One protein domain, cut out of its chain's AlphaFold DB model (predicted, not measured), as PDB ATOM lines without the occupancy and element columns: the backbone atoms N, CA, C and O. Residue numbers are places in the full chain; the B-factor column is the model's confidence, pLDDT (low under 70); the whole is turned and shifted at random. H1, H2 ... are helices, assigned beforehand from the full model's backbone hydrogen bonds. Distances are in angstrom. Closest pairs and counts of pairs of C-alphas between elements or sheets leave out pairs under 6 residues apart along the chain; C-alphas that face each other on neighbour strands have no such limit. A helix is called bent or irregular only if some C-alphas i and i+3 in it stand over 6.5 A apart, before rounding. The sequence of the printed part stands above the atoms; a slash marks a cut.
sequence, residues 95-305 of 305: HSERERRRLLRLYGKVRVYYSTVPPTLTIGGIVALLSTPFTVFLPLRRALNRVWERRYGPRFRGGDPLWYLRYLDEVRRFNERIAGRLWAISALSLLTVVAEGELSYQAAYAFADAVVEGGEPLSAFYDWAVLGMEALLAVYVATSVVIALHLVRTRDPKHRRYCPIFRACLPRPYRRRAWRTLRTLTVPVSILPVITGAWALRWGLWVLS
ATOM      1  N   HIS A  95     106.894  64.208 192.690       50.69
ATOM      2  CA  HIS A  95     107.505  64.315 191.379       50.69
ATOM      3  C   HIS A  95     108.927  63.818 191.448       50.69
ATOM      4  O   HIS A  95     109.758  64.295 192.226       50.69
ATOM      5  N   SER A  96     109.199  62.846 190.591       63.28
ATOM      6  CA  SER A  96     110.551  62.378 190.390       63.28
ATOM      7  C   SER A  96     111.415  63.579 190.000       63.28
ATOM      8  O   SER A  96     111.013  64.433 189.210       63.28
ATOM      9  N   GLU A  97     112.639  63.661 190.515       75.25
ATOM     10  CA  GLU A  97     113.589  64.721 190.147       75.25
ATOM     11  C   GLU A  97     113.760  64.844 188.612       75.25
ATOM     12  O   GLU A  97     114.099  65.902 188.074       75.25
ATOM     13  N   ARG A  98     113.450  63.758 187.892       76.12
ATOM     14  CA  ARG A  98     113.354  63.670 186.433       76.12
ATOM     15  C   ARG A  98     112.276  64.588 185.842       76.12
ATOM     16  O   ARG A  98     112.571  65.285 184.874       76.12
ATOM     17  N   GLU A  99     111.075  64.644 186.413       74.31
ATOM     18  CA  GLU A  99     109.981  65.504 185.931       74.31
ATOM     19  C   GLU A  99     110.290  66.982 186.145       74.31
ATOM     20  O   GLU A  99     110.136  67.782 185.223       74.31
ATOM     21  N   ARG A 100     110.864  67.339 187.300       73.75
ATOM     22  CA  ARG A 100     111.326  68.711 187.557       73.75
ATOM     23  C   ARG A 100     112.381  69.150 186.538       73.75
ATOM     24  O   ARG A 100     112.309  70.253 186.002       73.75
ATOM     25  N   ARG A 101     113.352  68.284 186.225       80.38
ATOM     26  CA  ARG A 101     114.356  68.558 185.179       80.38
ATOM     27  C   ARG A 101     113.723  68.674 183.790       80.38
ATOM     28  O   ARG A 101     114.177  69.501 183.002       80.38
ATOM     29  N   ARG A 102     112.696  67.872 183.489       81.81
ATOM     30  CA  ARG A 102     111.961  67.934 182.217       81.81
ATOM     31  C   ARG A 102     111.224  69.265 182.069       81.81
ATOM     32  O   ARG A 102     111.427  69.932 181.060       81.81
ATOM     33  N   LEU A 103     110.469  69.687 183.084       77.62
ATOM     34  CA  LEU A 103     109.755  70.968 183.088       77.62
ATOM     35  C   LEU A 103     110.710  72.159 182.956       77.62
ATOM     36  O   LEU A 103     110.464  73.046 182.149       77.62
ATOM     37  N   LEU A 104     111.847  72.149 183.661       80.25
ATOM     38  CA  LEU A 104     112.853  73.213 183.543       80.25
ATOM     39  C   LEU A 104     113.467  73.305 182.138       80.25
ATOM     40  O   LEU A 104     113.704  74.405 181.638       80.25
ATOM     41  N   ARG A 105     113.728  72.162 181.488       85.12
ATOM     42  CA  ARG A 105     114.191  72.152 180.091       85.12
ATOM     43  C   ARG A 105     113.128  72.718 179.162       85.12
ATOM     44  O   ARG A 105     113.463  73.517 178.293       85.12
ATOM     45  N   LEU A 106     111.875  72.322 179.364       85.31
ATOM     46  CA  LEU A 106     110.768  72.750 178.522       85.31
ATOM     47  C   LEU A 106     110.507  74.250 178.649       85.31
ATOM     48  O   LEU A 106     110.438  74.955 177.651       85.31
ATOM     49  N   TYR A 107     110.503  74.752 179.880       81.31
ATOM     50  CA  TYR A 107     110.455  76.175 180.178       81.31
ATOM     51  C   TYR A 107     111.598  76.940 179.495       81.31
ATOM     52  O   TYR A 107     111.381  77.986 178.890       81.31
ATOM     53  N   GLY A 108     112.818  76.390 179.521       82.00
ATOM     54  CA  GLY A 108     113.949  76.948 178.782       82.00
ATOM     55  C   GLY A 108     113.676  77.068 177.279       82.00
ATOM     56  O   GLY A 108     114.009  78.093 176.688       82.00
ATOM     57  N   LYS A 109     113.030  76.065 176.670       90.00
ATOM     58  CA  LYS A 109     112.626  76.113 175.257       90.00
ATOM     59  C   LYS A 109     111.535  77.151 174.997       90.00
ATOM     60  O   LYS A 109     111.694  77.948 174.078       90.00
ATOM     61  N   VAL A 110     110.481  77.185 175.816       84.88
ATOM     62  CA  VAL A 110     109.379  78.162 175.700       84.88
ATOM     63  C   VAL A 110     109.904  79.591 175.847       84.88
ATOM     64  O   VAL A 110     109.531  80.467 175.073       84.88
ATOM     65  N   ARG A 111     110.848  79.831 176.765       84.62
ATOM     66  CA  ARG A 111     111.497  81.141 176.908       84.62
ATOM     67  C   ARG A 111     112.248  81.541 175.640       84.62
ATOM     68  O   ARG A 111     112.107  82.675 175.188       84.62
ATOM     69  N   VAL A 112     113.036  80.629 175.065       88.12
ATOM     70  CA  VAL A 112     113.746  80.898 173.803       88.12
ATOM     71  C   VAL A 112     112.740  81.185 172.688       88.12
ATOM     72  O   VAL A 112     112.903  82.186 171.995       88.12
ATOM     73  N   TYR A 113     111.677  80.385 172.574       88.56
ATOM     74  CA  TYR A 113     110.591  80.594 171.615       88.56
ATOM     75  C   TYR A 113     109.998  82.002 171.734       88.56
ATOM     76  O   TYR A 113     110.037  82.766 170.773       88.56
ATOM     77  N   TYR A 114     109.551  82.381 172.931       84.38
ATOM     78  CA  TYR A 114     108.953  83.687 173.209       84.38
ATOM     79  C   TYR A 114     109.905  84.852 172.915       84.38
ATOM     80  O   TYR A 114     109.521  85.848 172.314       84.38
ATOM     81  N   SER A 115     111.176  84.725 173.304       85.62
ATOM     82  CA  SER A 115     112.169  85.779 173.065       85.62
ATOM     83  C   SER A 115     112.580  85.923 171.597       85.62
ATOM     84  O   SER A 115     113.164  86.937 171.229       85.62
ATOM     85  N   THR A 116     112.302  84.918 170.761       87.06
ATOM     86  CA  THR A 116     112.791  84.872 169.378       87.06
ATOM     87  C   THR A 116     111.669  85.102 168.377       87.06
ATOM     88  O   THR A 116     111.800  85.949 167.497       87.06
ATOM     89  N   VAL A 117     110.566  84.361 168.488       88.19
ATOM     90  CA  VAL A 117     109.534  84.281 167.448       88.19
ATOM     91  C   VAL A 117     108.697  85.567 167.371       88.19
ATOM     92  O   VAL A 117     108.824  86.257 166.357       88.19
ATOM     93  N   PRO A 118     107.933  85.974 168.406       84.31
ATOM     94  CA  PRO A 118     107.134  87.196 168.345       84.31
ATOM     95  C   PRO A 118     107.902  88.470 167.943       84.31
ATOM     96  O   PRO A 118     107.438  89.167 167.038       84.31
ATOM     97  N   PRO A 119     109.078  88.799 168.519       85.38
ATOM     98  CA  PRO A 119     109.777  90.027 168.140       85.38
ATOM     99  C   PRO A 119     110.313  89.974 166.707       85.38
ATOM    100  O   PRO A 119     110.241  90.975 165.996       85.38
ATOM    101  N   THR A 120     110.797  88.814 166.245       86.69
ATOM    102  CA  THR A 120     111.262  88.662 164.856       86.69
ATOM    103  C   THR A 120     110.115  88.848 163.867       86.69
ATOM    104  O   THR A 120     110.292  89.528 162.855       86.69
ATOM    105  N   LEU A 121     108.939  88.295 164.176       84.31
ATOM    106  CA  LEU A 121     107.732  88.475 163.375       84.31
ATOM    107  C   LEU A 121     107.332  89.952 163.325       84.31
ATOM    108  O   LEU A 121     107.263  90.528 162.241       84.31
ATOM    109  N   THR A 122     107.180  90.606 164.477       83.25
ATOM    110  CA  THR A 122     106.778  92.019 164.556       83.25
ATOM    111  C   THR A 122     107.749  92.943 163.819       83.25
ATOM    112  O   THR A 122     107.331  93.746 162.980       83.25
ATOM    113  N   ILE A 123     109.058  92.810 164.064       85.50
ATOM    114  CA  ILE A 123     110.084  93.625 163.397       85.50
ATOM    115  C   ILE A 123     110.090  93.344 161.891       85.50
ATOM    116  O   ILE A 123     110.101  94.282 161.091       85.50
ATOM    117  N   GLY A 124     110.038  92.071 161.490       82.00
ATOM    118  CA  GLY A 124     109.985  91.670 160.086       82.00
ATOM    119  C   GLY A 124     108.770  92.249 159.358       82.00
ATOM    120  O   GLY A 124     108.915  92.798 158.264       82.00
ATOM    121  N   GLY A 125     107.595  92.211 159.993       81.88
ATOM    122  CA  GLY A 125     106.356  92.791 159.476       81.88
ATOM    123  C   GLY A 125     106.442  94.306 159.292       81.88
ATOM    124  O   GLY A 125     106.090  94.822 158.229       81.88
ATOM    125  N   ILE A 126     106.984  95.025 160.279       83.38
ATOM    126  CA  ILE A 126     107.193  96.480 160.203       83.38
ATOM    127  C   ILE A 126     108.172  96.831 159.075       83.38
ATOM    128  O   ILE A 126     107.892  97.711 158.258       83.38
ATOM    129  N   VAL A 127     109.308  96.135 158.987       83.69
ATOM    130  CA  VAL A 127     110.309  96.370 157.933       83.69
ATOM    131  C   VAL A 127     109.719  96.083 156.549       83.69
ATOM    132  O   VAL A 127     109.931  96.861 155.614       83.69
ATOM    133  N   ALA A 128     108.935  95.014 156.402       80.12
ATOM    134  CA  ALA A 128     108.242  94.697 155.156       80.12
ATOM    135  C   ALA A 128     107.233  95.797 154.775       80.12
ATOM    136  O   ALA A 128     107.246  96.278 153.637       80.12
ATOM    137  N   LEU A 129     106.420  96.266 155.725       81.38
ATOM    138  CA  LEU A 129     105.450  97.340 155.503       81.38
ATOM    139  C   LEU A 129     106.129  98.634 155.044       81.38
ATOM    140  O   LEU A 129     105.701  99.248 154.067       81.38
ATOM    141  N   LEU A 130     107.207  99.034 155.722       82.94
ATOM    142  CA  LEU A 130     107.914 100.281 155.432       82.94
ATOM    143  C   LEU A 130     108.715 100.208 154.133       82.94
ATOM    144  O   LEU A 130     108.803 101.205 153.423       82.94
ATOM    145  N   SER A 131     109.277  99.048 153.784       79.62
ATOM    146  CA  SER A 131     110.080  98.881 152.563       79.62
ATOM    147  C   SER A 131     109.237  98.710 151.294       79.62
ATOM    148  O   SER A 131     109.681  99.089 150.206       79.62
ATOM    149  N   THR A 132     108.007  98.198 151.402       75.06
ATOM    150  CA  THR A 132     107.109  97.984 150.252       75.06
ATOM    151  C   THR A 132     106.836  99.250 149.419       75.06
ATOM    152  O   THR A 132     106.994  99.197 148.194       75.06
ATOM    153  N   PRO A 133     106.500 100.424 149.996       72.00
ATOM    154  CA  PRO A 133     106.331 101.632 149.194       72.00
ATOM    155  C   PRO A 133     107.623 102.013 148.463       72.00
ATOM    156  O   PRO A 133     107.566 102.342 147.283       72.00
ATOM    157  N   PHE A 134     108.803 101.894 149.074       78.19
ATOM    158  CA  PHE A 134     110.057 102.261 148.403       78.19
ATOM    159  C   PHE A 134     110.437 101.294 147.278       78.19
ATOM    160  O   PHE A 134     110.816 101.734 146.189       78.19
ATOM    161  N   THR A 135     110.299  99.990 147.514       75.75
ATOM    162  CA  THR A 135     110.666  98.942 146.548       75.75
ATOM    163  C   THR A 135     109.744  98.913 145.335       75.75
ATOM    164  O   THR A 135     110.198  98.581 144.240       75.75
ATOM    165  N   VAL A 136     108.476  99.315 145.477       71.25
ATOM    166  CA  VAL A 136     107.520  99.314 144.362       71.25
ATOM    167  C   VAL A 136     107.350 100.692 143.726       71.25
ATOM    168  O   VAL A 136     107.352 100.813 142.496       71.25
ATOM    169  N   PHE A 137     107.226 101.749 144.528       74.75
ATOM    170  CA  PHE A 137     106.883 103.082 144.032       74.75
ATOM    171  C   PHE A 137     108.039 103.733 143.274       74.75
ATOM    172  O   PHE A 137     107.822 104.316 142.210       74.75
ATOM    173  N   LEU A 138     109.281 103.611 143.765       78.62
ATOM    174  CA  LEU A 138     110.434 104.245 143.119       78.62
ATOM    175  C   LEU A 138     110.718 103.669 141.723       78.62
ATOM    176  O   LEU A 138     110.848 104.461 140.781       78.62
ATOM    177  N   PRO A 139     110.778 102.335 141.513       76.56
ATOM    178  CA  PRO A 139     110.990 101.785 140.177       76.56
ATOM    179  C   PRO A 139     109.824 102.083 139.239       76.56
ATOM    180  O   PRO A 139     110.047 102.374 138.063       76.56
ATOM    181  N   LEU A 140     108.590 102.052 139.751       73.56
ATOM    182  CA  LEU A 140     107.395 102.337 138.965       73.56
ATOM    183  C   LEU A 140     107.363 103.797 138.501       73.56
ATOM    184  O   LEU A 140     107.173 104.049 137.310       73.56
ATOM    185  N   ARG A 141     107.641 104.748 139.401       76.69
ATOM    186  CA  ARG A 141     107.769 106.177 139.079       76.69
ATOM    187  C   ARG A 141     108.886 106.413 138.065       76.69
ATOM    188  O   ARG A 141     108.653 107.034 137.035       76.69
ATOM    189  N   ARG A 142     110.079 105.844 138.281       81.81
ATOM    190  CA  ARG A 142     111.197 105.939 137.320       81.81
ATOM    191  C   ARG A 142     110.827 105.376 135.948       81.81
ATOM    192  O   ARG A 142     111.181 105.966 134.928       81.81
ATOM    193  N   ALA A 143     110.120 104.248 135.905       75.94
ATOM    194  CA  ALA A 143     109.666 103.653 134.656       75.94
ATOM    195  C   ALA A 143     108.671 104.569 133.933       75.94
ATOM    196  O   ALA A 143     108.858 104.805 132.741       75.94
ATOM    197  N   LEU A 144     107.674 105.111 134.643       73.69
ATOM    198  CA  LEU A 144     106.685 106.051 134.103       73.69
ATOM    199  C   LEU A 144     107.334 107.314 133.540       73.69
ATOM    200  O   LEU A 144     107.044 107.657 132.395       73.69
ATOM    201  N   ASN A 145     108.249 107.941 134.288       77.00
ATOM    202  CA  ASN A 145     108.981 109.126 133.833       77.00
ATOM    203  C   ASN A 145     109.679 108.851 132.492       77.00
ATOM    204  O   ASN A 145     109.514 109.606 131.538       77.00
ATOM    205  N   ARG A 146     110.388 107.717 132.377       81.56
ATOM    206  CA  ARG A 146     111.067 107.318 131.131       81.56
ATOM    207  C   ARG A 146     110.096 107.073 129.973       81.56
ATOM    208  O   ARG A 146     110.466 107.279 128.821       81.56
ATOM    209  N   VAL A 147     108.884 106.578 130.239       73.50
ATOM    210  CA  VAL A 147     107.862 106.391 129.190       73.50
ATOM    211  C   VAL A 147     107.380 107.738 128.677       73.50
ATOM    212  O   VAL A 147     107.282 107.938 127.467       73.50
ATOM    213  N   TRP A 148     107.069 108.638 129.604       73.69
ATOM    214  CA  TRP A 148     106.558 109.961 129.295       73.69
ATOM    215  C   TRP A 148     107.574 110.788 128.520       73.69
ATOM    216  O   TRP A 148     107.225 111.342 127.479       73.69
ATOM    217  N   GLU A 149     108.839 110.755 128.936       79.75
ATOM    218  CA  GLU A 149     109.922 111.421 128.217       79.75
ATOM    219  C   GLU A 149     110.081 110.882 126.788       79.75
ATOM    220  O   GLU A 149     110.230 111.653 125.849       79.75
ATOM    221  N   ARG A 150     109.965 109.567 126.566       80.31
ATOM    222  CA  ARG A 150     110.047 109.005 125.203       80.31
ATOM    223  C   ARG A 150     108.862 109.379 124.319       80.31
ATOM    224  O   ARG A 150     109.021 109.468 123.109       80.31
ATOM    225  N   ARG A 151     107.667 109.524 124.898       75.12
ATOM    226  CA  ARG A 151     106.430 109.750 124.135       75.12
ATOM    227  C   ARG A 151     106.173 111.225 123.846       75.12
ATOM    228  O   ARG A 151     105.643 111.544 122.788       75.12
ATOM    229  N   TYR A 152     106.528 112.100 124.780       73.31
ATOM    230  CA  TYR A 152     106.216 113.526 124.721       73.31
ATOM    231  C   TYR A 152     107.460 114.414 124.834       73.31
ATOM    232  O   TYR A 152     107.316 115.629 124.870       73.31
ATOM    233  N   GLY A 153     108.663 113.831 124.863       69.56
ATOM    234  CA  GLY A 153     109.945 114.477 125.173       69.56
ATOM    235  C   GLY A 153     110.161 115.885 124.622       69.56
ATOM    236  O   GLY A 153     110.508 116.755 125.412       69.56
ATOM    237  N   PRO A 154     109.906 116.167 123.331       67.94
ATOM    238  CA  PRO A 154     110.058 117.521 122.800       67.94
ATOM    239  C   PRO A 154     109.064 118.523 123.411       67.94
ATOM    240  O   PRO A 154     109.448 119.617 123.805       67.94
ATOM    241  N   ARG A 155     107.793 118.129 123.570       65.94
ATOM    242  CA  ARG A 155     106.726 118.969 124.154       65.94
ATOM    243  C   ARG A 155     106.838 119.091 125.673       65.94
ATOM    244  O   ARG A 155     106.458 120.101 126.244       65.94
ATOM    245  N   PHE A 156     107.388 118.064 126.313       64.38
ATOM    246  CA  PHE A 156     107.633 118.025 127.751       64.38
ATOM    247  C   PHE A 156     108.857 118.866 128.146       64.38
ATOM    248  O   PHE A 156     108.851 119.492 129.198       64.38
ATOM    249  N   ARG A 157     109.894 118.922 127.291       67.00
ATOM    250  CA  ARG A 157     111.064 119.803 127.475       67.00
ATOM    251  C   ARG A 157     110.780 121.260 127.119       67.00
ATOM    252  O   ARG A 157     111.425 122.132 127.682       67.00
ATOM    253  N   GLY A 158     109.810 121.518 126.239       68.94
ATOM    254  CA  GLY A 158     109.384 122.869 125.855       68.94
ATOM    255  C   GLY A 158     108.699 123.677 126.965       68.94
ATOM    256  O   GLY A 158     108.333 124.819 126.725       68.94
ATOM    257  N   GLY A 159     108.518 123.106 128.161       70.56
ATOM    258  CA  GLY A 159     108.050 123.841 129.337       70.56
ATOM    259  C   GLY A 159     106.556 124.164 129.358       70.56
ATOM    260  O   GLY A 159     106.147 124.933 130.219       70.56
ATOM    261  N   ASP A 160     105.738 123.588 128.467       80.94
ATOM    262  CA  ASP A 160     104.290 123.833 128.449       80.94
ATOM    263  C   ASP A 160     103.634 123.313 129.752       80.94
ATOM    264  O   ASP A 160     103.570 122.091 129.979       80.94
ATOM    265  N   PRO A 161     103.138 124.211 130.627       82.50
ATOM    266  CA  PRO A 161     102.619 123.829 131.933       82.50
ATOM    267  C   PRO A 161     101.370 122.946 131.835       82.50
ATOM    268  O   PRO A 161     101.145 122.113 132.717       82.50
ATOM    269  N   LEU A 162     100.588 123.035 130.750       82.88
ATOM    270  CA  LEU A 162      99.386 122.213 130.566       82.88
ATOM    271  C   LEU A 162      99.728 120.727 130.398       82.88
ATOM    272  O   LEU A 162      99.049 119.856 130.954       82.88
ATOM    273  N   TRP A 163     100.808 120.415 129.678       77.25
ATOM    274  CA  TRP A 163     101.272 119.035 129.510       77.25
ATOM    275  C   TRP A 163     101.862 118.465 130.796       77.25
ATOM    276  O   TRP A 163     101.653 117.285 131.093       77.25
ATOM    277  N   TYR A 164     102.547 119.299 131.579       78.19
ATOM    278  CA  TYR A 164     103.076 118.902 132.878       78.19
ATOM    279  C   TYR A 164     101.959 118.623 133.896       78.19
ATOM    280  O   TYR A 164     101.991 117.596 134.577       78.19
ATOM    281  N   LEU A 165     100.923 119.468 133.950       82.44
ATOM    282  CA  LEU A 165      99.758 119.254 134.816       82.44
ATOM    283  C   LEU A 165      98.993 117.979 134.441       82.44
ATOM    284  O   LEU A 165      98.670 117.175 135.317       82.44
ATOM    285  N   ARG A 166      98.767 117.736 133.142       81.19
ATOM    286  CA  ARG A 166      98.114 116.503 132.669       81.19
ATOM    287  C   ARG A 166      98.939 115.255 133.004       81.19
ATOM    288  O   ARG A 166      98.376 114.239 133.404       81.19
ATOM    289  N   TYR A 167     100.263 115.336 132.883       78.56
ATOM    290  CA  TYR A 167     101.174 114.277 133.316       78.56
ATOM    291  C   TYR A 167     101.050 113.979 134.813       78.56
ATOM    292  O   TYR A 167     100.903 112.816 135.194       78.56
ATOM    293  N   LEU A 168     101.098 115.015 135.655       80.38
ATOM    294  CA  LEU A 168     100.997 114.857 137.102       80.38
ATOM    295  C   LEU A 168      99.667 114.226 137.504       80.38
ATOM    296  O   LEU A 168      99.666 113.314 138.325       80.38
ATOM    297  N   ASP A 169      98.561 114.653 136.900       81.94
ATOM    298  CA  ASP A 169      97.235 114.101 137.173       81.94
ATOM    299  C   ASP A 169      97.129 112.622 136.744       81.94
ATOM    300  O   ASP A 169      96.691 111.769 137.521       81.94
ATOM    301  N   GLU A 170      97.636 112.252 135.563       74.69
ATOM    302  CA  GLU A 170      97.664 110.845 135.136       74.69
ATOM    303  C   GLU A 170      98.544 109.966 136.038       74.69
ATOM    304  O   GLU A 170      98.141 108.858 136.412       74.69
ATOM    305  N   VAL A 171      99.728 110.453 136.422       74.19
ATOM    306  CA  VAL A 171     100.610 109.754 137.365       74.19
ATOM    307  C   VAL A 171      99.955 109.647 138.736       74.19
ATOM    308  O   VAL A 171     100.036 108.584 139.350       74.19
ATOM    309  N   ARG A 172      99.265 110.693 139.203       82.12
ATOM    310  CA  ARG A 172      98.546 110.697 140.480       82.12
ATOM    311  C   ARG A 172      97.444 109.647 140.486       82.12
ATOM    312  O   ARG A 172      97.467 108.778 141.347       82.12
ATOM    313  N   ARG A 173      96.556 109.631 139.487       79.62
ATOM    314  CA  ARG A 173      95.464 108.643 139.394       79.62
ATOM    315  C   ARG A 173      95.972 107.208 139.258       79.62
ATOM    316  O   ARG A 173      95.370 106.269 139.786       79.62
ATOM    317  N   PHE A 174      97.069 107.013 138.527       71.75
ATOM    318  CA  PHE A 174      97.718 105.709 138.413       71.75
ATOM    319  C   PHE A 174      98.327 105.268 139.749       71.75
ATOM    320  O   PHE A 174      98.125 104.125 140.169       71.75
ATOM    321  N   ASN A 175      99.017 106.186 140.429       74.06
ATOM    322  CA  ASN A 175      99.590 105.964 141.748       74.06
ATOM    323  C   ASN A 175      98.509 105.677 142.782       74.06
ATOM    324  O   ASN A 175      98.622 104.665 143.445       74.06
ATOM    325  N   GLU A 176      97.441 106.464 142.884       77.81
ATOM    326  CA  GLU A 176      96.355 106.248 143.854       77.81
ATOM    327  C   GLU A 176      95.782 104.825 143.766       77.81
ATOM    328  O   GLU A 176      95.607 104.152 144.778       77.81
ATOM    329  N   ARG A 177      95.570 104.300 142.551       73.94
ATOM    330  CA  ARG A 177      95.000 102.954 142.373       73.94
ATOM    331  C   ARG A 177      95.987 101.825 142.626       73.94
ATOM    332  O   ARG A 177      95.602 100.795 143.177       73.94
ATOM    333  N   ILE A 178      97.228 101.964 142.164       73.94
ATOM    334  CA  ILE A 178      98.247 100.926 142.362       73.94
ATOM    335  C   ILE A 178      98.767 100.956 143.790       73.94
ATOM    336  O   ILE A 178      98.834  99.905 144.419       73.94
ATOM    337  N   ALA A 179      99.072 102.142 144.311       74.81
ATOM    338  CA  ALA A 179      99.440 102.333 145.701       74.81
ATOM    339  C   ALA A 179      98.313 101.849 146.606       74.81
ATOM    340  O   ALA A 179      98.607 101.064 147.487       74.81
ATOM    341  N   GLY A 180      97.044 102.187 146.349       75.69
ATOM    342  CA  GLY A 180      95.922 101.688 147.151       75.69
ATOM    343  C   GLY A 180      95.856 100.158 147.216       75.69
ATOM    344  O   GLY A 180      95.699  99.590 148.291       75.69
ATOM    345  N   ARG A 181      96.061  99.461 146.088       77.19
ATOM    346  CA  ARG A 181      96.097  97.986 146.062       77.19
ATOM    347  C   ARG A 181      97.312  97.408 146.777       77.19
ATOM    348  O   ARG A 181      97.173  96.436 147.507       77.19
ATOM    349  N   LEU A 182      98.493  97.976 146.553       75.38
ATOM    350  CA  LEU A 182      99.717  97.528 147.216       75.38
ATOM    351  C   LEU A 182      99.651  97.786 148.719       75.38
ATOM    352  O   LEU A 182     100.035  96.913 149.485       75.38
ATOM    353  N   TRP A 183      99.112  98.930 149.136       78.88
ATOM    354  CA  TRP A 183      98.844  99.255 150.531       78.88
ATOM    355  C   TRP A 183      97.863  98.272 151.145       78.88
ATOM    356  O   TRP A 183      98.163  97.747 152.205       78.88
ATOM    357  N   ALA A 184      96.753  97.954 150.474       80.44
ATOM    358  CA  ALA A 184      95.803  96.962 150.973       80.44
ATOM    359  C   ALA A 184      96.459  95.582 151.159       80.44
ATOM    360  O   ALA A 184      96.276  94.954 152.197       80.44
ATOM    361  N   ILE A 185      97.272  95.131 150.196       79.19
ATOM    362  CA  ILE A 185      97.997  93.853 150.292       79.19
ATOM    363  C   ILE A 185      99.057  93.899 151.404       79.19
ATOM    364  O   ILE A 185      99.202  92.935 152.150       79.19
ATOM    365  N   SER A 186      99.775  95.015 151.544       77.31
ATOM    366  CA  SER A 186     100.803  95.188 152.582       77.31
ATOM    367  C   SER A 186     100.185  95.269 153.976       77.31
ATOM    368  O   SER A 186     100.698  94.662 154.903       77.31
ATOM    369  N   ALA A 187      99.062  95.977 154.119       81.38
ATOM    370  CA  ALA A 187      98.308  96.075 155.362       81.38
ATOM    371  C   ALA A 187      97.722  94.719 155.756       81.38
ATOM    372  O   ALA A 187      97.837  94.326 156.911       81.38
ATOM    373  N   LEU A 188      97.175  93.970 154.793       82.06
ATOM    374  CA  LEU A 188      96.745  92.595 155.028       82.06
ATOM    375  C   LEU A 188      97.925  91.748 155.516       82.06
ATOM    376  O   LEU A 188      97.813  91.131 156.563       82.06
ATOM    377  N   SER A 189      99.072  91.815 154.833       78.88
ATOM    378  CA  SER A 189     100.295  91.088 155.215       78.88
ATOM    379  C   SER A 189     100.866  91.516 156.579       78.88
ATOM    380  O   SER A 189     101.562  90.752 157.237       78.88
ATOM    381  N   LEU A 190     100.603  92.744 157.025       81.00
ATOM    382  CA  LEU A 190     100.968  93.186 158.367       81.00
ATOM    383  C   LEU A 190     100.025  92.587 159.407       81.00
ATOM    384  O   LEU A 190     100.492  92.045 160.401       81.00
ATOM    385  N   LEU A 191      98.710  92.661 159.170       83.75
ATOM    386  CA  LEU A 191      97.706  92.075 160.061       83.75
ATOM    387  C   LEU A 191      97.949  90.580 160.258       83.75
ATOM    388  O   LEU A 191      97.815  90.084 161.372       83.75
ATOM    389  N   THR A 192      98.369  89.884 159.199       82.50
ATOM    390  CA  THR A 192      98.737  88.472 159.286       82.50
ATOM    391  C   THR A 192      99.927  88.243 160.218       82.50
ATOM    392  O   THR A 192      99.871  87.410 161.116       82.50
ATOM    393  N   VAL A 193     100.993  89.027 160.064       81.69
ATOM    394  CA  VAL A 193     102.193  88.902 160.904       81.69
ATOM    395  C   VAL A 193     101.908  89.290 162.360       81.69
ATOM    396  O   VAL A 193     102.432  88.666 163.278       81.69
ATOM    397  N   VAL A 194     101.041  90.279 162.591       83.25
ATOM    398  CA  VAL A 194     100.577  90.642 163.940       83.25
ATOM    399  C   VAL A 194      99.789  89.494 164.567       83.25
ATOM    400  O   VAL A 194     100.033  89.166 165.724       83.25
ATOM    401  N   ALA A 195      98.904  88.838 163.812       86.75
ATOM    402  CA  ALA A 195      98.182  87.663 164.292       86.75
ATOM    403  C   ALA A 195      99.124  86.481 164.605       86.75
ATOM    404  O   ALA A 195      98.938  85.815 165.619       86.75
ATOM    405  N   GLU A 196     100.166  86.246 163.793       84.88
ATOM    406  CA  GLU A 196     101.217  85.255 164.097       84.88
ATOM    407  C   GLU A 196     101.948  85.595 165.406       84.88
ATOM    408  O   GLU A 196     102.191  84.725 166.248       84.88
ATOM    409  N   GLY A 197     102.297  86.872 165.591       84.19
ATOM    410  CA  GLY A 197     102.914  87.365 166.819       84.19
ATOM    411  C   GLY A 197     102.025  87.113 168.034       84.19
ATOM    412  O   GLY A 197     102.480  86.515 169.006       84.19
ATOM    413  N   GLU A 198     100.752  87.493 167.948       87.56
ATOM    414  CA  GLU A 198      99.768  87.339 169.023       87.56
ATOM    415  C   GLU A 198      99.541  85.869 169.399       87.56
ATOM    416  O   GLU A 198      99.612  85.524 170.574       87.56
ATOM    417  N   LEU A 199      99.373  84.970 168.422       88.12
ATOM    418  CA  LEU A 199      99.267  83.530 168.692       88.12
ATOM    419  C   LEU A 199     100.529  82.979 169.370       88.12
ATOM    420  O   LEU A 199     100.448  82.126 170.254       88.12
ATOM    421  N   SER A 200     101.704  83.492 168.995       85.44
ATOM    422  CA  SER A 200     102.968  83.116 169.636       85.44
ATOM    423  C   SER A 200     103.048  83.590 171.088       85.44
ATOM    424  O   SER A 200     103.558  82.852 171.934       85.44
ATOM    425  N   TYR A 201     102.547  84.794 171.383       86.56
ATOM    426  CA  TYR A 201     102.415  85.298 172.752       86.56
ATOM    427  C   TYR A 201     101.429  84.438 173.549       86.56
ATOM    428  O   TYR A 201     101.782  83.936 174.618       86.56
ATOM    429  N   GLN A 202     100.236  84.196 173.003       90.12
ATOM    430  CA  GLN A 202      99.186  83.407 173.649       90.12
ATOM    431  C   GLN A 202      99.632  81.976 173.949       90.12
ATOM    432  O   GLN A 202      99.328  81.470 175.024       90.12
ATOM    433  N   ALA A 203     100.444  81.354 173.091       88.62
ATOM    434  CA  ALA A 203     101.006  80.037 173.378       88.62
ATOM    435  C   ALA A 203     101.897  80.016 174.627       88.62
ATOM    436  O   ALA A 203     101.833  79.080 175.425       88.62
ATOM    437  N   ALA A 204     102.728  81.043 174.817       86.25
ATOM    438  CA  ALA A 204     103.582  81.141 175.996       86.25
ATOM    439  C   ALA A 204     102.776  81.437 177.270       86.25
ATOM    440  O   ALA A 204     103.090  80.879 178.322       86.25
ATOM    441  N   TYR A 205     101.732  82.266 177.172       84.81
ATOM    442  CA  TYR A 205     100.823  82.532 178.290       84.81
ATOM    443  C   TYR A 205     100.012  81.293 178.667       84.81
ATOM    444  O   TYR A 205     100.059  80.881 179.819       84.81
ATOM    445  N   ALA A 206      99.395  80.617 177.698       86.94
ATOM    446  CA  ALA A 206      98.645  79.384 177.929       86.94
ATOM    447  C   ALA A 206      99.519  78.287 178.559       86.94
ATOM    448  O   ALA A 206      99.075  77.559 179.447       86.94
ATOM    449  N   PHE A 207     100.790  78.196 178.150       88.44
ATOM    450  CA  PHE A 207     101.764  77.331 178.813       88.44
ATOM    451  C   PHE A 207     101.961  77.714 180.286       88.44
ATOM    452  O   PHE A 207     101.931  76.842 181.155       88.44
ATOM    453  N   ALA A 208     102.194  78.997 180.572       81.19
ATOM    454  CA  ALA A 208     102.432  79.484 181.927       81.19
ATOM    455  C   ALA A 208     101.207  79.279 182.830       81.19
ATOM    456  O   ALA A 208     101.354  78.756 183.935       81.19
ATOM    457  N   ASP A 209     100.014  79.604 182.336       80.38
ATOM    458  CA  ASP A 209      98.748  79.451 183.052       80.38
ATOM    459  C   ASP A 209      98.482  77.979 183.378       80.38
ATOM    460  O   ASP A 209      98.247  77.630 184.534       80.38
ATOM    461  N   ALA A 210      98.666  77.079 182.408       81.69
ATOM    462  CA  ALA A 210      98.524  75.644 182.639       81.69
ATOM    463  C   ALA A 210      99.523  75.103 183.682       81.69
ATOM    464  O   ALA A 210      99.187  74.193 184.438       81.69
ATOM    465  N   VAL A 211     100.738  75.662 183.775       78.94
ATOM    466  CA  VAL A 211     101.691  75.318 184.848       78.94
ATOM    467  C   VAL A 211     101.201  75.811 186.216       78.94
ATOM    468  O   VAL A 211     101.352  75.097 187.209       78.94
ATOM    469  N   VAL A 212     100.617  77.012 186.286       76.69
ATOM    470  CA  VAL A 212     100.082  77.606 187.526       76.69
ATOM    471  C   VAL A 212      98.863  76.851 188.037       76.69
ATOM    472  O   VAL A 212      98.740  76.627 189.242       76.69
ATOM    473  N   GLU A 213      97.988  76.433 187.131       79.50
ATOM    474  CA  GLU A 213      96.761  75.702 187.445       79.50
ATOM    475  C   GLU A 213      97.007  74.205 187.689       79.50
ATOM    476  O   GLU A 213      96.139  73.510 188.218       79.50
ATOM    477  N   GLY A 214      98.201  73.705 187.354       80.31
ATOM    478  CA  GLY A 214      98.548  72.287 187.475       80.31
ATOM    479  C   GLY A 214      97.888  71.409 186.411       80.31
ATOM    480  O   GLY A 214      97.654  70.224 186.658       80.31
ATOM    481  N   GLY A 215      97.571  72.002 185.256       85.75
ATOM    482  CA  GLY A 215      97.035  71.338 184.070       85.75
ATOM    483  C   GLY A 215      98.119  70.699 183.196       85.75
ATOM    484  O   GLY A 215      99.216  70.378 183.656       85.75
ATOM    485  N   GLU A 216      97.811  70.507 181.909       89.69
ATOM    486  CA  GLU A 216      98.729  69.923 180.921       89.69
ATOM    487  C   GLU A 216      99.380  71.015 180.054       89.69
ATOM    488  O   GLU A 216      98.855  71.378 178.998       89.69
ATOM    489  N   PRO A 217     100.554  71.546 180.445       85.62
ATOM    490  CA  PRO A 217     101.104  72.744 179.819       85.62
ATOM    491  C   PRO A 217     101.567  72.517 178.378       85.62
ATOM    492  O   PRO A 217     101.560  73.437 177.568       85.62
ATOM    493  N   LEU A 218     101.923  71.278 178.031       89.56
ATOM    494  CA  LEU A 218     102.244  70.905 176.656       89.56
ATOM    495  C   LEU A 218     101.025  70.931 175.737       89.56
ATOM    496  O   LEU A 218     101.166  71.363 174.598       89.56
ATOM    497  N   SER A 219      99.857  70.503 176.228       91.94
ATOM    498  CA  SER A 219      98.610  70.574 175.459       91.94
ATOM    499  C   SER A 219      98.217  72.032 175.240       91.94
ATOM    500  O   SER A 219      98.008  72.443 174.106       91.94
ATOM    501  N   ALA A 220      98.242  72.841 176.305       88.81
ATOM    502  CA  ALA A 220      97.920  74.263 176.218       88.81
ATOM    503  C   ALA A 220      98.861  75.018 175.260       88.81
ATOM    504  O   ALA A 220      98.415  75.833 174.459       88.81
ATOM    505  N   PHE A 221     100.166  74.720 175.286       90.94
ATOM    506  CA  PHE A 221     101.107  75.285 174.316       90.94
ATOM    507  C   PHE A 221     100.821  74.805 172.886       90.94
ATOM    508  O   PHE A 221     100.881  75.604 171.953       90.94
ATOM    509  N   TYR A 222     100.526  73.514 172.703       92.88
ATOM    510  CA  TYR A 222     100.250  72.908 171.398       92.88
ATOM    511  C   TYR A 222      99.045  73.548 170.698       92.88
ATOM    512  O   TYR A 222      99.140  73.876 169.512       92.88
ATOM    513  N   ASP A 223      97.961  73.797 171.433       93.31
ATOM    514  CA  ASP A 223      96.729  74.374 170.887       93.31
ATOM    515  C   ASP A 223      96.974  75.733 170.213       93.31
ATOM    516  O   ASP A 223      96.440  76.021 169.143       93.31
ATOM    517  N   TRP A 224      97.856  76.554 170.781       91.06
ATOM    518  CA  TRP A 224      98.155  77.882 170.245       91.06
ATOM    519  C   TRP A 224      99.355  77.891 169.292       91.06
ATOM    520  O   TRP A 224      99.266  78.432 168.188       91.06
ATOM    521  N   ALA A 225     100.477  77.279 169.683       85.88
ATOM    522  CA  ALA A 225     101.720  77.327 168.907       85.88
ATOM    523  C   ALA A 225     101.691  76.442 167.658       85.88
ATOM    524  O   ALA A 225     102.430  76.715 166.711       85.88
ATOM    525  N   VAL A 226     100.886  75.375 167.660       91.56
ATOM    526  CA  VAL A 226     100.796  74.432 166.541       91.56
ATOM    527  C   VAL A 226      99.444  74.550 165.863       91.56
ATOM    528  O   VAL A 226      99.409  75.013 164.729       91.56
ATOM    529  N   LEU A 227      98.335  74.223 166.539       91.44
ATOM    530  CA  LEU A 227      97.017  74.240 165.886       91.44
ATOM    531  C   LEU A 227      96.610  75.655 165.458       91.44
ATOM    532  O   LEU A 227      96.165  75.851 164.326       91.44
ATOM    533  N   GLY A 228      96.820  76.651 166.323       87.44
ATOM    534  CA  GLY A 228      96.590  78.058 165.993       87.44
ATOM    535  C   GLY A 228      97.398  78.507 164.772       87.44
ATOM    536  O   GLY A 228      96.844  79.086 163.838       87.44
ATOM    537  N   MET A 229      98.691  78.177 164.735       88.38
ATOM    538  CA  MET A 229      99.577  78.508 163.610       88.38
ATOM    539  C   MET A 229      99.237  77.751 162.321       88.38
ATOM    540  O   MET A 229      99.294  78.334 161.239       88.38
ATOM    541  N   GLU A 230      98.854  76.477 162.404       89.88
ATOM    542  CA  GLU A 230      98.405  75.682 161.256       89.88
ATOM    543  C   GLU A 230      97.111  76.239 160.653       89.88
ATOM    544  O   GLU A 230      97.024  76.420 159.435       89.88
ATOM    545  N   ALA A 231      96.125  76.567 161.494       86.88
ATOM    546  CA  ALA A 231      94.875  77.178 161.052       86.88
ATOM    547  C   ALA A 231      95.131  78.526 160.364       86.88
ATOM    548  O   ALA A 231      94.590  78.805 159.290       86.88
ATOM    549  N   LEU A 232      96.012  79.340 160.943       85.88
ATOM    550  CA  LEU A 232      96.419  80.623 160.389       85.88
ATOM    551  C   LEU A 232      97.125  80.465 159.026       85.88
ATOM    552  O   LEU A 232      96.772  81.140 158.056       85.88
ATOM    553  N   LEU A 233      98.055  79.510 158.911       87.94
ATOM    554  CA  LEU A 233      98.714  79.156 157.650       87.94
ATOM    555  C   LEU A 233      97.711  78.707 156.582       87.94
ATOM    556  O   LEU A 233      97.819  79.124 155.427       87.94
ATOM    557  N   ALA A 234      96.710  77.903 156.949       85.12
ATOM    558  CA  ALA A 234      95.663  77.474 156.026       85.12
ATOM    559  C   ALA A 234      94.857  78.671 155.488       85.12
ATOM    560  O   ALA A 234      94.632  78.775 154.276       85.12
ATOM    561  N   VAL A 235      94.499  79.623 156.359       83.19
ATOM    562  CA  VAL A 235      93.843  80.881 155.963       83.19
ATOM    563  C   VAL A 235      94.731  81.689 155.010       83.19
ATOM    564  O   VAL A 235      94.230  82.245 154.025       83.19
ATOM    565  N   TYR A 236      96.049  81.721 155.216       83.44
ATOM    566  CA  TYR A 236      96.973  82.422 154.314       83.44
ATOM    567  C   TYR A 236      97.125  81.764 152.963       83.44
ATOM    568  O   TYR A 236      97.133  82.465 151.947       83.44
ATOM    569  N   VAL A 237      97.210  80.438 152.923       85.56
ATOM    570  CA  VAL A 237      97.238  79.701 151.661       85.56
ATOM    571  C   VAL A 237      95.949  79.976 150.888       85.56
ATOM    572  O   VAL A 237      96.017  80.365 149.721       85.56
ATOM    573  N   ALA A 238      94.786  79.895 151.541       82.12
ATOM    574  CA  ALA A 238      93.501  80.207 150.919       82.12
ATOM    575  C   ALA A 238      93.454  81.652 150.388       82.12
ATOM    576  O   ALA A 238      93.113  81.883 149.225       82.12
ATOM    577  N   THR A 239      93.877  82.625 151.195       78.62
ATOM    578  CA  THR A 239      93.905  84.045 150.809       78.62
ATOM    579  C   THR A 239      94.863  84.297 149.641       78.62
ATOM    580  O   THR A 239      94.517  84.993 148.683       78.62
ATOM    581  N   SER A 240      96.043  83.677 149.658       81.44
ATOM    582  CA  SER A 240      97.036  83.767 148.583       81.44
ATOM    583  C   SER A 240      96.511  83.170 147.281       81.44
ATOM    584  O   SER A 240      96.700  83.758 146.213       81.44
ATOM    585  N   VAL A 241      95.789  82.047 147.355       82.94
ATOM    586  CA  VAL A 241      95.107  81.440 146.206       82.94
ATOM    587  C   VAL A 241      94.022  82.372 145.668       82.94
ATOM    588  O   VAL A 241      93.973  82.594 144.459       82.94
ATOM    589  N   VAL A 242      93.203  82.991 146.522       80.31
ATOM    590  CA  VAL A 242      92.180  83.964 146.096       80.31
ATOM    591  C   VAL A 242      92.817  85.169 145.398       80.31
ATOM    592  O   VAL A 242      92.368  85.563 144.318       80.31
ATOM    593  N   ILE A 243      93.901  85.724 145.950       78.69
ATOM    594  CA  ILE A 243      94.653  86.823 145.327       78.69
ATOM    595  C   ILE A 243      95.216  86.377 143.973       78.69
ATOM    596  O   ILE A 243      95.043  87.076 142.971       78.69
ATOM    597  N   ALA A 244      95.841  85.200 143.905       80.06
ATOM    598  CA  ALA A 244      96.385  84.651 142.667       80.06
ATOM    599  C   ALA A 244      95.291  84.445 141.606       80.06
ATOM    600  O   ALA A 244      95.451  84.884 140.463       80.06
ATOM    601  N   LEU A 245      94.148  83.865 141.981       80.81
ATOM    602  CA  LEU A 245      92.984  83.694 141.111       80.81
ATOM    603  C   LEU A 245      92.445  85.042 140.632       80.81
ATOM    604  O   LEU A 245      92.149  85.195 139.446       80.81
ATOM    605  N   HIS A 246      92.391  86.057 141.495       78.69
ATOM    606  CA  HIS A 246      91.985  87.405 141.105       78.69
ATOM    607  C   HIS A 246      92.979  88.038 140.108       78.69
ATOM    608  O   HIS A 246      92.584  88.639 139.101       78.69
ATOM    609  N   LEU A 247      94.287  87.831 140.300       73.88
ATOM    610  CA  LEU A 247      95.345  88.267 139.375       73.88
ATOM    611  C   LEU A 247      95.348  87.505 138.035       73.88
ATOM    612  O   LEU A 247      95.829  88.027 137.018       73.88
ATOM    613  N   VAL A 248      94.843  86.270 138.016       77.69
ATOM    614  CA  VAL A 248      94.646  85.474 136.795       77.69
ATOM    615  C   VAL A 248      93.361  85.890 136.084       77.69
ATOM    616  O   VAL A 248      93.396  86.130 134.880       77.69
ATOM    617  N   ARG A 249      92.251  86.081 136.803       76.81
ATOM    618  CA  ARG A 249      90.955  86.494 136.238       76.81
ATOM    619  C   ARG A 249      91.017  87.888 135.615       76.81
ATOM    620  O   ARG A 249      90.486  88.120 134.534       76.81
ATOM    621  N   THR A 250      91.782  88.800 136.213       66.75
ATOM    622  CA  THR A 250      92.082  90.122 135.624       66.75
ATOM    623  C   THR A 250      92.943  90.060 134.350       66.75
ATOM    624  O   THR A 250      93.104  91.071 133.659       66.75
ATOM    625  N   ARG A 251      93.479  88.884 133.988       64.81
ATOM    626  CA  ARG A 251      94.212  88.644 132.735       64.81
ATOM    627  C   ARG A 251      93.280  88.420 131.540       64.81
ATOM    628  O   ARG A 251      93.757  88.570 130.411       64.81
ATOM    629  N   ASP A 252      92.003  88.108 131.775       68.50
ATOM    630  CA  ASP A 252      91.030  87.823 130.721       68.50
ATOM    631  C   ASP A 252      90.900  89.039 129.770       68.50
ATOM    632  O   ASP A 252      90.646  90.171 130.215       68.50
ATOM    633  N   PRO A 253      91.111  88.864 128.449       61.62
ATOM    634  CA  PRO A 253      90.941  89.928 127.463       61.62
ATOM    635  C   PRO A 253      89.553  90.589 127.502       61.62
ATOM    636  O   PRO A 253      89.453  91.759 127.118       61.62
ATOM    637  N   LYS A 254      88.514  89.906 128.003       63.59
ATOM    638  CA  LYS A 254      87.189  90.500 128.239       63.59
ATOM    639  C   LYS A 254      87.228  91.534 129.370       63.59
ATOM    640  O   LYS A 254      86.756  92.654 129.185       63.59
ATOM    641  N   HIS A 255      87.912  91.250 130.480       52.53
ATOM    642  CA  HIS A 255      88.119  92.210 131.575       52.53
ATOM    643  C   HIS A 255      89.054  93.373 131.201       52.53
ATOM    644  O   HIS A 255      88.900  94.487 131.702       52.53
ATOM    645  N   ARG A 256      89.968  93.186 130.235       54.00
ATOM    646  CA  ARG A 256      90.763  94.300 129.670       54.00
ATOM    647  C   ARG A 256      89.925  95.361 128.954       54.00
ATOM    648  O   ARG A 256      90.446  96.457 128.738       54.00
ATOM    649  N   ARG A 257      88.678  95.060 128.563       54.16
ATOM    650  CA  ARG A 257      87.753  96.059 128.002       54.16
ATOM    651  C   ARG A 257      87.187  96.991 129.085       54.16
ATOM    652  O   ARG A 257      86.937  98.146 128.775       54.16
ATOM    653  N   TYR A 258      87.127  96.542 130.342       44.53
ATOM    654  CA  TYR A 258      86.551  97.278 131.478       44.53
ATOM    655  C   TYR A 258      87.555  98.094 132.309       44.53
ATOM    656  O   TYR A 258      87.169  98.764 133.260       44.53
ATOM    657  N   CYS A 259      88.841  98.105 131.947       49.56
ATOM    658  CA  CYS A 259      89.824  99.041 132.509       49.56
ATOM    659  C   CYS A 259      90.177 100.126 131.468       49.56
ATOM    660  O   CYS A 259      91.276 100.094 130.895       49.56
ATOM    661  N   PRO A 260      89.263 101.080 131.191       49.72
ATOM    662  CA  PRO A 260      89.439 102.094 130.146       49.72
ATOM    663  C   PRO A 260      90.691 102.955 130.370       49.72
ATOM    664  O   PRO A 260      91.373 103.331 129.421       49.72
ATOM    665  N   ILE A 261      91.089 103.155 131.626       49.47
ATOM    666  CA  ILE A 261      92.189 104.056 132.002       49.47
ATOM    667  C   ILE A 261      93.568 103.463 131.693       49.47
ATOM    668  O   ILE A 261      94.441 104.148 131.170       49.47
ATOM    669  N   PHE A 262      93.758 102.152 131.889       48.25
ATOM    670  CA  PHE A 262      95.000 101.501 131.458       48.25
ATOM    671  C   PHE A 262      95.138 101.527 129.932       48.25
ATOM    672  O   PHE A 262      96.267 101.568 129.437       48.25
ATOM    673  N   ARG A 263      94.006 101.481 129.201       52.22
ATOM    674  CA  ARG A 263      93.930 101.605 127.736       52.22
ATOM    675  C   ARG A 263      94.301 102.990 127.225       52.22
ATOM    676  O   ARG A 263      95.065 103.033 126.264       52.22
ATOM    677  N   ALA A 264      93.831 104.043 127.882       53.28
ATOM    678  CA  ALA A 264      94.061 105.421 127.468       53.28
ATOM    679  C   ALA A 264      95.492 105.917 127.764       53.28
ATOM    680  O   ALA A 264      96.128 106.496 126.889       53.28
ATOM    681  N   CYS A 265      96.039 105.628 128.951       53.31
ATOM    682  CA  CYS A 265      97.238 106.333 129.433       53.31
ATOM    683  C   CYS A 265      98.580 105.662 129.064       53.31
ATOM    684  O   CYS A 265      99.598 106.335 128.914       53.31
ATOM    685  N   LEU A 266      98.626 104.333 128.875       57.41
ATOM    686  CA  LEU A 266      99.893 103.591 128.719       57.41
ATOM    687  C   LEU A 266     100.005 102.842 127.377       57.41
ATOM    688  O   LEU A 266      99.160 101.977 127.095       57.41
ATOM    689  N   PRO A 267     101.084 103.064 126.588       64.81
ATOM    690  CA  PRO A 267     101.348 102.293 125.375       64.81
ATOM    691  C   PRO A 267     101.465 100.788 125.670       64.81
ATOM    692  O   PRO A 267     101.974 100.374 126.720       64.81
ATOM    693  N   ARG A 268     101.024  99.945 124.723       67.31
ATOM    694  CA  ARG A 268     100.997  98.468 124.846       67.31
ATOM    695  C   ARG A 268     102.277  97.828 125.431       67.31
ATOM    696  O   ARG A 268     102.116  96.986 126.323       67.31
ATOM    697  N   PRO A 269     103.513  98.174 125.008       66.56
ATOM    698  CA  PRO A 269     104.719  97.539 125.554       66.56
ATOM    699  C   PRO A 269     104.933  97.845 127.044       66.56
ATOM    700  O   PRO A 269     105.339  96.973 127.813       66.56
ATOM    701  N   TYR A 270     104.573  99.047 127.490       63.25
ATOM    702  CA  TYR A 270     104.751  99.476 128.878       63.25
ATOM    703  C   TYR A 270     103.692  98.916 129.809       63.25
ATOM    704  O   TYR A 270     104.006  98.571 130.945       63.25
ATOM    705  N   ARG A 271     102.468  98.703 129.308       69.12
ATOM    706  CA  ARG A 271     101.447  97.987 130.077       69.12
ATOM    707  C   ARG A 271     101.913  96.582 130.441       69.12
ATOM    708  O   ARG A 271     101.700  96.161 131.570       69.12
ATOM    709  N   ARG A 272     102.575  95.875 129.514       73.12
ATOM    710  CA  ARG A 272     103.163  94.554 129.799       73.12
ATOM    711  C   ARG A 272     104.268  94.649 130.852       73.12
ATOM    712  O   ARG A 272     104.318  93.792 131.726       73.12
ATOM    713  N   ARG A 273     105.119  95.678 130.793       70.56
ATOM    714  CA  ARG A 273     106.229  95.861 131.742       70.56
ATOM    715  C   ARG A 273     105.738  96.204 133.149       70.56
ATOM    716  O   ARG A 273     106.104  95.499 134.075       70.56
ATOM    717  N   ALA A 274     104.838  97.179 133.290       68.50
ATOM    718  CA  ALA A 274     104.232  97.539 134.574       68.50
ATOM    719  C   ALA A 274     103.473  96.360 135.201       68.50
ATOM    720  O   ALA A 274     103.614  96.104 136.390       68.50
ATOM    721  N   TRP A 275     102.737  95.581 134.398       73.69
ATOM    722  CA  TRP A 275     102.083  94.362 134.884       73.69
ATOM    723  C   TRP A 275     103.065  93.282 135.337       73.69
ATOM    724  O   TRP A 275     102.789  92.592 136.315       73.69
ATOM    725  N   ARG A 276     104.193  93.112 134.633       77.69
ATOM    726  CA  ARG A 276     105.256  92.200 135.079       77.69
ATOM    727  C   ARG A 276     105.824  92.670 136.411       77.69
ATOM    728  O   ARG A 276     105.849  91.865 137.323       77.69
ATOM    729  N   THR A 277     106.172  93.952 136.533       71.00
ATOM    730  CA  THR A 277     106.700  94.544 137.771       71.00
ATOM    731  C   THR A 277     105.725  94.392 138.938       71.00
ATOM    732  O   THR A 277     106.119  93.973 140.019       71.00
ATOM    733  N   LEU A 278     104.433  94.650 138.713       72.38
ATOM    734  CA  LEU A 278     103.414  94.461 139.741       72.38
ATOM    735  C   LEU A 278     103.346  92.993 140.181       72.38
ATOM    736  O   LEU A 278     103.369  92.711 141.370       72.38
ATOM    737  N   ARG A 279     103.330  92.044 139.237       73.62
ATOM    738  CA  ARG A 279     103.313  90.605 139.549       73.62
ATOM    739  C   ARG A 279     104.561  90.145 140.286       73.62
ATOM    740  O   ARG A 279     104.431  89.439 141.277       73.62
ATOM    741  N   THR A 280     105.740  90.556 139.827       76.81
ATOM    742  CA  THR A 280     107.007  90.200 140.475       76.81
ATOM    743  C   THR A 280     107.092  90.731 141.897       76.81
ATOM    744  O   THR A 280     107.846  90.176 142.675       76.81
ATOM    745  N   LEU A 281     106.335  91.779 142.236       70.69
ATOM    746  CA  LEU A 281     106.303  92.359 143.581       70.69
ATOM    747  C   LEU A 281     105.144  91.825 144.425       70.69
ATOM    748  O   LEU A 281     105.290  91.680 145.629       70.69
ATOM    749  N   THR A 282     104.019  91.463 143.805       71.88
ATOM    750  CA  THR A 282     102.867  90.913 144.536       71.88
ATOM    751  C   THR A 282     103.165  89.506 145.047       71.88
ATOM    752  O   THR A 282     102.800  89.182 146.168       71.88
ATOM    753  N   VAL A 283     103.866  88.693 144.246       75.06
ATOM    754  CA  VAL A 283     104.190  87.299 144.590       75.06
ATOM    755  C   VAL A 283     105.043  87.195 145.869       75.06
ATOM    756  O   VAL A 283     104.616  86.484 146.775       75.06
ATOM    757  N   PRO A 284     106.174  87.915 146.020       71.69
ATOM    758  CA  PRO A 284     106.952  87.906 147.259       71.69
ATOM    759  C   PRO A 284     106.149  88.354 148.479       71.69
ATOM    760  O   PRO A 284     106.230  87.709 149.517       71.69
ATOM    761  N   VAL A 285     105.345  89.415 148.341       71.31
ATOM    762  CA  VAL A 285     104.539  89.945 149.452       71.31
ATOM    763  C   VAL A 285     103.507  88.917 149.917       71.31
ATOM    764  O   VAL A 285     103.318  88.758 151.113       71.31
ATOM    765  N   SER A 286     102.907  88.150 149.000       73.25
ATOM    766  CA  SER A 286     102.001  87.049 149.366       73.25
ATOM    767  C   SER A 286     102.704  85.801 149.916       73.25
ATOM    768  O   SER A 286     102.088  85.034 150.643       73.25
ATOM    769  N   ILE A 287     103.975  85.572 149.573       79.75
ATOM    770  CA  ILE A 287     104.734  84.402 150.046       79.75
ATOM    771  C   ILE A 287     105.311  84.642 151.446       79.75
ATOM    772  O   ILE A 287     105.468  83.689 152.207       79.75
ATOM    773  N   LEU A 288     105.614  85.895 151.799       78.06
ATOM    774  CA  LEU A 288     106.269  86.235 153.062       78.06
ATOM    775  C   LEU A 288     105.524  85.683 154.298       78.06
ATOM    776  O   LEU A 288     106.190  84.993 155.066       78.06
ATOM    777  N   PRO A 289     104.191  85.855 154.455       77.25
ATOM    778  CA  PRO A 289     103.453  85.294 155.596       77.25
ATOM    779  C   PRO A 289     103.511  83.762 155.655       77.25
ATOM    780  O   PRO A 289     103.590  83.163 156.716       77.25
ATOM    781  N   VAL A 290     103.534  83.090 154.499       82.38
ATOM    782  CA  VAL A 290     103.652  81.624 154.457       82.38
ATOM    783  C   VAL A 290     105.018  81.178 154.980       82.38
ATOM    784  O   VAL A 290     105.108  80.204 155.725       82.38
ATOM    785  N   ILE A 291     106.086  81.891 154.614       85.94
ATOM    786  CA  ILE A 291     107.441  81.591 155.093       85.94
ATOM    787  C   ILE A 291     107.560  81.883 156.593       85.94
ATOM    788  O   ILE A 291     108.125  81.062 157.316       85.94
ATOM    789  N   THR A 292     107.042  83.022 157.067       82.88
ATOM    790  CA  THR A 292     107.123  83.398 158.487       82.88
ATOM    791  C   THR A 292     106.286  82.475 159.363       82.88
ATOM    792  O   THR A 292     106.813  81.959 160.347       82.88
ATOM    793  N   GLY A 293     105.056  82.155 158.954       82.94
ATOM    794  CA  GLY A 293     104.206  81.190 159.644       82.94
ATOM    795  C   GLY A 293     104.815  79.785 159.680       82.94
ATOM    796  O   GLY A 293     104.855  79.159 160.736       82.94
ATOM    797  N   ALA A 294     105.385  79.293 158.571       88.56
ATOM    798  CA  ALA A 294     106.050  77.984 158.548       88.56
ATOM    799  C   ALA A 294     107.297  77.947 159.449       88.56
ATOM    800  O   ALA A 294     107.591  76.935 160.091       88.56
ATOM    801  N   TRP A 295     108.034  79.057 159.518       91.88
ATOM    802  CA  TRP A 295     109.160  79.204 160.432       91.88
ATOM    803  C   TRP A 295     108.706  79.219 161.899       91.88
ATOM    804  O   TRP A 295     109.293  78.501 162.710       91.88
ATOM    805  N   ALA A 296     107.644  79.958 162.237       84.50
ATOM    806  CA  ALA A 296     107.068  79.986 163.582       84.50
ATOM    807  C   ALA A 296     106.548  78.600 164.008       84.50
ATOM    808  O   ALA A 296     106.878  78.123 165.095       84.50
ATOM    809  N   LEU A 297     105.852  77.898 163.109       89.19
ATOM    810  CA  LEU A 297     105.382  76.528 163.324       89.19
ATOM    811  C   LEU A 297     106.543  75.570 163.623       89.19
ATOM    812  O   LEU A 297     106.485  74.779 164.563       89.19
ATOM    813  N   ARG A 298     107.644  75.669 162.865       93.75
ATOM    814  CA  ARG A 298     108.853  74.869 163.117       93.75
ATOM    815  C   ARG A 298     109.417  75.116 164.518       93.75
ATOM    816  O   ARG A 298     109.881  74.172 165.159       93.75
ATOM    817  N   TRP A 299     109.394  76.358 164.991       91.56
ATOM    818  CA  TRP A 299     109.796  76.688 166.356       91.56
ATOM    819  C   TRP A 299     108.842  76.098 167.399       91.56
ATOM    820  O   TRP A 299     109.320  75.552 168.393       91.56
ATOM    821  N   GLY A 300     107.529  76.127 167.154       86.38
ATOM    822  CA  GLY A 300     106.531  75.478 168.011       86.38
ATOM    823  C   GLY A 300     106.777  73.972 168.133       86.38
ATOM    824  O   GLY A 300     106.889  73.441 169.237       86.38
ATOM    825  N   LEU A 301     106.998  73.289 167.005       92.44
ATOM    826  CA  LEU A 301     107.330  71.860 166.975       92.44
ATOM    827  C   LEU A 301     108.659  71.541 167.684       92.44
ATOM    828  O   LEU A 301     108.773  70.520 168.361       92.44
ATOM    829  N   TRP A 302     109.662  72.421 167.593       94.88
ATOM    830  CA  TRP A 302     110.929  72.257 168.316       94.88
ATOM    831  C   TRP A 302     110.760  72.313 169.844       94.88
ATOM    832  O   TRP A 302     111.449  71.584 170.571       94.88
ATOM    833  N   VAL A 303     109.841  73.144 170.346       87.88
ATOM    834  CA  VAL A 303     109.514  73.190 171.780       87.88
ATOM    835  C   VAL A 303     108.945  71.848 172.255       87.88
ATOM    836  O   VAL A 303     109.278  71.414 173.358       87.88
ATOM    837  N   LEU A 304     108.158  71.179 171.408       89.00
ATOM    838  CA  LEU A 304     107.479  69.916 171.717       89.00
ATOM    839  C   LEU A 304     108.370  68.667 171.592       89.00
ATOM    840  O   LEU A 304     108.089  67.667 172.253       89.00
ATOM    841  N   SER A 305     109.426  68.719 170.767       89.31
ATOM    842  CA  SER A 305     110.438  67.644 170.646       89.31
ATOM    843  C   SER A 305     111.283  67.440 171.906       89.31
ATOM    844  O   SER A 305     111.799  66.324 172.115       89.31
TER     845      SER A 305
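AT A GLANCE: This is residues 95 to 305 of the 305 residues of the protein "Uncharacterized membrane protein specific for M.kandleri, MK-10 family" of Methanopyrus kandleri (strain AV19 / DSM 6324 / JCM 9639 / NBRC 100938) (UniProt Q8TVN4). A long rod-shaped bundle: H1 and H2 form a long helical hairpin, H3 folds back along part of H2, and H5, bent but running nearly straight, packs beside H1 and H2, its arm H5b also on H3. The short H4 lies in the turn from H3 to H5. The printed part has 211 residues with five named helices, H1 to H5 in chain order, and no named strand; the class is all helix. It is loose, with a radius of gyration of the C-alphas of 24.5 A and spans of 88 by 35 by 21 A.

IN THESE COORDINATES: H1, residues 97 to 157, begins at C-alpha 97 (113.589, 64.721, 190.147) and is 83.5 A long; it is irregular, with C-alphas 151 and 154 8.7 A apart. H2 is residues 161 to 213, 73.7 A; H3, 217 to 249, 46.8 A; H4, 260 to 265, 8.9 A. H5, residues 268 to 304, was assigned as one helix by its hydrogen bonds but is bent, with C-alphas 286 and 289 6.6 A apart. Its arms are H5a, 268 to 286, 27.1 A, and H5b, 289 to 304, 22.6 A, ending at C-alpha 304 (107.479, 69.916, 171.717).

HOW THE PARTS SIT: H1 and H2 touch as a hairpin, opposite ways at 3 degrees, a shallow tilt; their closest C-alphas, Pro 118 and Gly 197, are 4.5 A apart. H2, with residues 196 to 211 alone, touches H3 in a second hairpin, closest at C-alphas Phe 207 and Pro 217, 4.7 A. H5b touches H3, closest at C-alphas Ala 225 and Gly 300, 5.2 A. H5a touches H1, closest at C-alphas Val 136 and Leu 281, 7.1 A, with residues 136 to 147 of H1 alone. H4 is apart from H1. Every O i to N i+4 pair is within hydrogen-bond range in H4 and H5b, against 50 of 57 in H1, 48 of 49 in H2, 25 of 29 in H3 and 13 of 15 in H5a.

THE WHOLE: The two C-alphas farthest apart, Ser 96 and Gly 158, are 88.5 A apart. The printed part has no cut and no long link. Residues 95 to 102, of which 97 to 102 belong to H1, and 252 to 257 stand free. The pLDDT is under 70 at residues 95 to 96, 153 to 158, 250 to 271 and 274.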